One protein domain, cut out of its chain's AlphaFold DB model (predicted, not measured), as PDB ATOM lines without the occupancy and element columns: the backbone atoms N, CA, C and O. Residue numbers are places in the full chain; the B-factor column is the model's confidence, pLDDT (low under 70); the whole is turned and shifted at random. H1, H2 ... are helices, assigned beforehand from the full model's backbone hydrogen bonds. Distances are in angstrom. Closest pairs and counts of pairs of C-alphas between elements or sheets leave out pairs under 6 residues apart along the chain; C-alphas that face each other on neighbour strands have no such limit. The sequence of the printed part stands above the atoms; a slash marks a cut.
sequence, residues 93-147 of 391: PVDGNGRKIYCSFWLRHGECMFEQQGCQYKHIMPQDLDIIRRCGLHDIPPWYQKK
ATOM      1  N   PRO A  93     173.061 165.816 212.341       63.09
ATOM      2  CA  PRO A  93     172.988 166.429 211.020       63.09
ATOM      3  C   PRO A  93     173.436 167.888 211.065       63.09
ATOM      4  O   PRO A  93     172.891 168.686 211.840       63.09
ATOM      5  N   VAL A  94     174.416 168.211 210.228       69.69
ATOM      6  CA  VAL A  94     174.911 169.567 210.003       69.69
ATOM      7  C   VAL A  94     174.411 170.101 208.665       69.69
ATOM      8  O   VAL A  94     174.186 169.332 207.733       69.69
ATOM      9  N   ASP A  95     174.220 171.414 208.581       68.94
ATOM     10  CA  ASP A  95     174.000 172.119 207.322       68.94
ATOM     11  C   ASP A  95     175.301 172.207 206.496       68.94
ATOM     12  O   ASP A  95     176.379 171.806 206.943       68.94
ATOM     13  N   GLY A  96     175.219 172.795 205.297       66.00
ATOM     14  CA  GLY A  96     176.394 173.071 204.458       66.00
ATOM     15  C   GLY A  96     177.433 174.013 205.094       66.00
ATOM     16  O   GLY A  96     178.522 174.160 204.552       66.00
ATOM     17  N   ASN A  97     177.131 174.615 206.251       65.38
ATOM     18  CA  ASN A  97     178.025 175.470 207.032       65.38
ATOM     19  C   ASN A  97     178.618 174.745 208.260       65.38
ATOM     20  O   ASN A  97     179.212 175.394 209.126       65.38
ATOM     21  N   GLY A  98     178.424 173.426 208.390       73.12
ATOM     22  CA  GLY A  98     178.910 172.625 209.521       73.12
ATOM     23  C   GLY A  98     178.128 172.816 210.829       73.12
ATOM     24  O   GLY A  98     178.598 172.411 211.895       73.12
ATOM     25  N   ARG A  99     176.943 173.437 210.787       77.50
ATOM     26  CA  ARG A  99     176.119 173.767 211.959       77.50
ATOM     27  C   ARG A  99     174.996 172.757 212.134       77.50
ATOM     28  O   ARG A  99     174.240 172.476 211.213       77.50
ATOM     29  N   LYS A 100     174.851 172.253 213.356       82.38
ATOM     30  CA  LYS A 100     173.759 171.368 213.783       82.38
ATOM     31  C   LYS A 100     172.381 171.918 213.381       82.38
ATOM     32  O   LYS A 100     172.078 173.064 213.685       82.38
ATOM     33  N   ILE A 101     171.535 171.082 212.776       87.25
ATOM     34  CA  ILE A 101     170.208 171.490 212.274       87.25
ATOM     35  C   ILE A 101     169.110 171.377 213.351       87.25
ATOM     36  O   ILE A 101     168.267 172.268 213.472       87.25
ATOM     37  N   TYR A 102     169.099 170.295 214.139       89.44
ATOM     38  CA  TYR A 102     167.961 169.916 214.998       89.44
ATOM     39  C   TYR A 102     168.246 170.025 216.505       89.44
ATOM     40  O   TYR A 102     169.358 169.763 216.978       89.44
ATOM     41  N   CYS A 103     167.226 170.378 217.293       89.69
ATOM     42  CA  CYS A 103     167.366 170.577 218.736       89.69
ATOM     43  C   CYS A 103     167.401 169.248 219.509       89.69
ATOM     44  O   CYS A 103     166.372 168.653 219.811       89.69
ATOM     45  N   SER A 104     168.590 168.797 219.917       86.31
ATOM     46  CA  SER A 104     168.760 167.525 220.648       86.31
ATOM     47  C   SER A 104     168.100 167.461 222.037       86.31
ATOM     48  O   SER A 104     168.022 166.376 222.606       86.31
ATOM     49  N   PHE A 105     167.689 168.590 222.624       88.38
ATOM     50  CA  PHE A 105     166.925 168.593 223.879       88.38
ATOM     51  C   PHE A 105     165.444 168.330 223.610       88.38
ATOM     52  O   PHE A 105     164.908 167.363 224.153       88.38
ATOM     53  N   TRP A 106     164.857 169.100 222.690       90.88
ATOM     54  CA  TRP A 106     163.501 168.898 222.182       90.88
ATOM     55  C   TRP A 106     163.310 167.485 221.621       90.88
ATOM     56  O   TRP A 106     162.402 166.777 222.034       90.88
ATOM     57  N   LEU A 107     164.236 167.008 220.777       88.88
ATOM     58  CA  LEU A 107     164.176 165.660 220.200       88.88
ATOM     59  C   LEU A 107     164.096 164.553 221.263       88.88
ATOM     60  O   LEU A 107     163.459 163.538 221.022       88.88
ATOM     61  N   ARG A 108     164.707 164.722 222.443       84.25
ATOM     62  CA  ARG A 108     164.656 163.700 223.503       84.25
ATOM     63  C   ARG A 108     163.397 163.775 224.368       84.25
ATOM     64  O   ARG A 108     162.874 162.723 224.718       84.25
ATOM     65  N   HIS A 109     162.914 164.974 224.695       85.25
ATOM     66  CA  HIS A 109     161.894 165.164 225.738       85.25
ATOM     67  C   HIS A 109     160.547 165.707 225.233       85.25
ATOM     68  O   HIS A 109     159.565 165.638 225.960       85.25
ATOM     69  N   GLY A 110     160.491 166.251 224.016       85.19
ATOM     70  CA  GLY A 110     159.338 166.978 223.471       85.19
ATOM     71  C   GLY A 110     159.284 168.460 223.839       85.19
ATOM     72  O   GLY A 110     158.467 169.192 223.288       85.19
ATOM     73  N   GLU A 111     160.180 168.898 224.723       87.00
ATOM     74  CA  GLU A 111     160.215 170.231 225.323       87.00
ATOM     75  C   GLU A 111     161.638 170.807 225.281       87.00
ATOM     76  O   GLU A 111     162.636 170.074 225.261       87.00
ATOM     77  N   CYS A 112     161.750 172.136 225.269       90.69
ATOM     78  CA  CYS A 112     163.031 172.833 225.240       90.69
ATOM     79  C   CYS A 112     162.946 174.179 225.967       90.69
ATOM     80  O   CYS A 112     162.147 175.037 225.612       90.69
ATOM     81  N   MET A 113     163.845 174.408 226.928       86.88
ATOM     82  CA  MET A 113     163.904 175.649 227.713       86.88
ATOM     83  C   MET A 113     164.053 176.924 226.856       86.88
ATOM     84  O   MET A 113     163.618 177.996 227.258       86.88
ATOM     85  N   PHE A 114     164.632 176.809 225.655       88.56
ATOM     86  CA  PHE A 114     164.830 177.928 224.728       88.56
ATOM     87  C   PHE A 114     163.649 178.165 223.773       88.56
ATOM     88  O   PHE A 114     163.736 179.035 222.913       88.56
ATOM     89  N   GLU A 115     162.545 177.424 223.894       84.94
ATOM     90  CA  GLU A 115     161.361 177.582 223.034       84.94
ATOM     91  C   GLU A 115     160.745 178.986 223.152       84.94
ATOM     92  O   GLU A 115     160.455 179.614 222.139       84.94
ATOM     93  N   GLN A 116     160.674 179.534 224.371       85.19
ATOM     94  CA  GLN A 116     160.194 180.901 224.633       85.19
ATOM     95  C   GLN A 116     161.159 182.006 224.163       85.19
ATOM     96  O   GLN A 116     160.742 183.143 223.976       85.19
ATOM     97  N   GLN A 117     162.447 181.688 223.992       86.19
ATOM     98  CA  GLN A 117     163.498 182.644 223.608       86.19
ATOM     99  C   GLN A 117     163.888 182.543 222.123       86.19
ATOM    100  O   GLN A 117     164.750 183.289 221.665       86.19
ATOM    101  N   GLY A 118     163.276 181.618 221.375       86.81
ATOM    102  CA  GLY A 118     163.698 181.235 220.030       86.81
ATOM    103  C   GLY A 118     164.907 180.297 220.063       86.81
ATOM    104  O   GLY A 118     166.056 180.726 220.165       86.81
ATOM    105  N   CYS A 119     164.673 178.987 219.946       90.56
ATOM    106  CA  CYS A 119     165.775 178.031 219.888       90.56
ATOM    107  C   CYS A 119     166.524 178.142 218.550       90.56
ATOM    108  O   CYS A 119     165.919 178.113 217.482       90.56
ATOM    109  N   GLN A 120     167.860 178.172 218.604       86.94
ATOM    110  CA  GLN A 120     168.741 178.229 217.426       86.94
ATOM    111  C   GLN A 120     168.697 176.964 216.539       86.94
ATOM    112  O   GLN A 120     169.361 176.910 215.507       86.94
ATOM    113  N   TYR A 121     167.950 175.933 216.945       89.94
ATOM    114  CA  TYR A 121     167.886 174.628 216.293       89.94
ATOM    115  C   TYR A 121     166.433 174.195 216.088       89.94
ATOM    116  O   TYR A 121     165.593 174.399 216.964       89.94
ATOM    117  N   LYS A 122     166.134 173.529 214.967       89.31
ATOM    118  CA  LYS A 122     164.757 173.173 214.589       89.31
ATOM    119  C   LYS A 122     164.098 172.240 215.617       89.31
ATOM    120  O   LYS A 122     164.652 171.191 215.959       89.31
ATOM    121  N   HIS A 123     162.895 172.611 216.058       91.50
ATOM    122  CA  HIS A 123     161.965 171.797 216.854       91.50
ATOM    123  C   HIS A 123     161.060 170.971 215.921       91.50
ATOM    124  O   HIS A 123     159.843 171.126 215.885       91.50
ATOM    125  N   ILE A 124     161.688 170.146 215.080       87.00
ATOM    126  CA  ILE A 124     161.022 169.270 214.110       87.00
ATOM    127  C   ILE A 124     161.691 167.900 214.217       87.00
ATOM    128  O   ILE A 124     162.917 167.820 214.302       87.00
ATOM    129  N   MET A 125     160.898 166.827 214.250       87.00
ATOM    130  CA  MET A 125     161.420 165.461 214.260       87.00
ATOM    131  C   MET A 125     161.820 165.086 212.829       87.00
ATOM    132  O   MET A 125     160.982 165.224 211.936       87.00
ATOM    133  N   PRO A 126     163.059 164.635 212.572       85.69
ATOM    134  CA  PRO A 126     163.399 164.050 211.283       85.69
ATOM    135  C   PRO A 126     162.549 162.812 211.002       85.69
ATOM    136  O   PRO A 126     162.236 162.064 211.927       85.69
ATOM    137  N   GLN A 127     162.223 162.579 209.732       78.38
ATOM    138  CA  GLN A 127     161.538 161.359 209.292       78.38
ATOM    139  C   GLN A 127     162.528 160.279 208.817       78.38
ATOM    140  O   GLN A 127     162.184 159.103 208.789       78.38
ATOM    141  N   ASP A 128     163.782 160.643 208.530       80.69
ATOM    142  CA  ASP A 128     164.823 159.693 208.133       80.69
ATOM    143  C   ASP A 128     165.473 158.992 209.334       80.69
ATOM    144  O   ASP A 128     166.070 159.633 210.209       80.69
ATOM    145  N   LEU A 129     165.471 157.654 209.316       74.50
ATOM    146  CA  LEU A 129     166.139 156.809 210.315       74.50
ATOM    147  C   LEU A 129     167.604 157.197 210.550       74.50
ATOM    148  O   LEU A 129     168.050 157.239 211.695       74.50
ATOM    149  N   ASP A 130     168.361 157.514 209.500       75.38
ATOM    150  CA  ASP A 130     169.774 157.873 209.647       75.38
ATOM    151  C   ASP A 130     169.986 159.263 210.240       75.38
ATOM    152  O   ASP A 130     170.972 159.480 210.940       75.38
ATOM    153  N   ILE A 131     169.046 160.188 210.042       80.38
ATOM    154  CA  ILE A 131     169.072 161.521 210.654       80.38
ATOM    155  C   ILE A 131     168.688 161.416 212.145       80.38
ATOM    156  O   ILE A 131     169.299 162.078 212.987       80.38
ATOM    157  N   ILE A 132     167.775 160.503 212.500       83.00
ATOM    158  CA  ILE A 132     167.432 160.126 213.886       83.00
ATOM    159  C   ILE A 132     168.639 159.474 214.595       83.00
ATOM    160  O   ILE A 132     169.057 159.956 215.655       83.00
ATOM    161  N   ARG A 133     169.270 158.462 213.975       79.94
ATOM    162  CA  ARG A 133     170.508 157.798 214.450       79.94
ATOM    163  C   ARG A 133     171.628 158.804 214.696       79.94
ATOM    164  O   ARG A 133     172.216 158.833 215.776       79.94
ATOM    165  N   ARG A 134     171.866 159.696 213.731       76.81
ATOM    166  CA  ARG A 134     172.830 160.808 213.816       76.81
ATOM    167  C   ARG A 134     172.537 161.763 214.976       76.81
ATOM    168  O   ARG A 134     173.459 162.170 215.680       76.81
ATOM    169  N   CYS A 135     171.268 162.071 215.242       78.69
ATOM    170  CA  CYS A 135     170.841 162.855 216.407       78.69
ATOM    171  C   CYS A 135     171.042 162.152 217.770       78.69
ATOM    172  O   CYS A 135     170.861 162.797 218.808       78.69
ATOM    173  N   GLY A 136     171.432 160.872 217.794       78.25
ATOM    174  CA  GLY A 136     171.611 160.081 219.015       78.25
ATOM    175  C   GLY A 136     170.322 159.430 219.529       78.25
ATOM    176  O   GLY A 136     170.189 159.207 220.731       78.25
ATOM    177  N   LEU A 137     169.367 159.159 218.637       80.56
ATOM    178  CA  LEU A 137     168.135 158.409 218.894       80.56
ATOM    179  C   LEU A 137     168.141 157.126 218.050       80.56
ATOM    180  O   LEU A 137     168.649 157.134 216.937       80.56
ATOM    181  N   HIS A 138     167.569 156.025 218.540       75.88
ATOM    182  CA  HIS A 138     167.464 154.794 217.737       75.88
ATOM    183  C   HIS A 138     166.179 154.713 216.898       75.88
ATOM    184  O   HIS A 138     166.192 154.077 215.853       75.88
ATOM    185  N   ASP A 139     165.098 155.351 217.345       81.94
ATOM    186  CA  ASP A 139     163.775 155.382 216.707       81.94
ATOM    187  C   ASP A 139     163.059 156.688 217.115       81.94
ATOM    188  O   ASP A 139     163.542 157.415 217.994       81.94
ATOM    189  N   ILE A 140     161.911 156.988 216.504       84.44
ATOM    190  CA  ILE A 140     161.034 158.100 216.884       84.44
ATOM    191  C   ILE A 140     160.631 157.949 218.368       84.44
ATOM    192  O   ILE A 140     160.071 156.918 218.742       84.44
ATOM    193  N   PRO A 141     160.850 158.960 219.228       85.56
ATOM    194  CA  PRO A 141     160.500 158.893 220.646       85.56
ATOM    195  C   PRO A 141     158.993 158.703 220.909       85.56
ATOM    196  O   PRO A 141     158.179 159.336 220.231       85.56
ATOM    197  N   PRO A 142     158.591 157.963 221.965       81.81
ATOM    198  CA  PRO A 142     157.178 157.722 222.285       81.81
ATOM    199  C   PRO A 142     156.326 158.986 222.480       81.81
ATOM    200  O   PRO A 142     155.132 158.969 222.184       81.81
ATOM    201  N   TRP A 143     156.920 160.096 222.941       85.12
ATOM    202  CA  TRP A 143     156.212 161.374 223.077       85.12
ATOM    203  C   TRP A 143     155.768 161.929 221.712       85.12
ATOM    204  O   TRP A 143     154.666 162.462 221.595       85.12
ATOM    205  N   TYR A 144     156.588 161.755 220.669       84.19
ATOM    206  CA  TYR A 144     156.284 162.205 219.313       84.19
ATOM    207  C   TYR A 144     155.307 161.245 218.629       84.19
ATOM    208  O   TYR A 144     154.321 161.702 218.053       84.19
ATOM    209  N   GLN A 145     155.508 159.928 218.789       87.06
ATOM    210  CA  GLN A 145     154.554 158.908 218.325       87.06
ATOM    211  C   GLN A 145     153.139 159.195 218.861       87.06
ATOM    212  O   GLN A 145     152.186 159.279 218.091       87.06
ATOM    213  N   LYS A 146     153.005 159.454 220.173       83.50
ATOM    214  CA  LYS A 146     151.717 159.780 220.811       83.50
ATOM    215  C   LYS A 146     151.126 161.121 220.353       83.50
ATOM    216  O   LYS A 146     149.908 161.232 220.269       83.50
ATOM    217  N   LYS A 147     151.954 162.141 220.095       81.81
ATOM    218  CA  LYS A 147     151.491 163.497 219.736       81.81
ATOM    219  C   LYS A 147     151.074 163.634 218.266       81.81
ATOM    220  O   LYS A 147     150.203 164.446 217.978       81.81
TER     221      LYS A 147
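This is residues 93 to 147 of the 391 residues of the protein "C3H1-type domain-containing protein" of Talaromyces marneffei (strain ATCC 18224 / CBS 334.59 / QM 7333) (UniProt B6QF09). This domain has little regular structure: a flat, looping chain with three short helices set separately in it, H1 near the middle, H3 at one end of the long axis and the turn at Asn 97 at the other. A wide loop, residues 110 to 128, swings out from H1 and returns to H2. The printed part has 55 residues, 16 of them in H1, H2 and H3, in that order; the class is all helix, with no named strand. It is compact, with a radius of gyration of the C-alphas of 11.2 A, and spans 32 by 28 by 14 A.

After residues 93 to 105, H1 takes residues 106 to 109, from C-alpha 106 at (163.501, 168.898, 222.182). H2, residues 129 to 134, and H3, residues 142 to 147, each measure 8.5 A; C-alpha 147 is at (151.491, 163.497, 219.736).

H1 and H3 are close but not clearly touching; their closest C-alphas, of His 109 and Trp 143, are 7.3 A apart. H2 is apart from H1 and from H3. In H2 and H3 every O i to N i+4 pair is within hydrogen-bond range; H1 is too short for one.

The C-alphas farthest apart, of Asn 97 and Lys 146, are separated by 33.6 A. The printed part has no cut. The link from H1 to H2 is long, 19 residues. Residues 93 to 97 have pLDDT under 70.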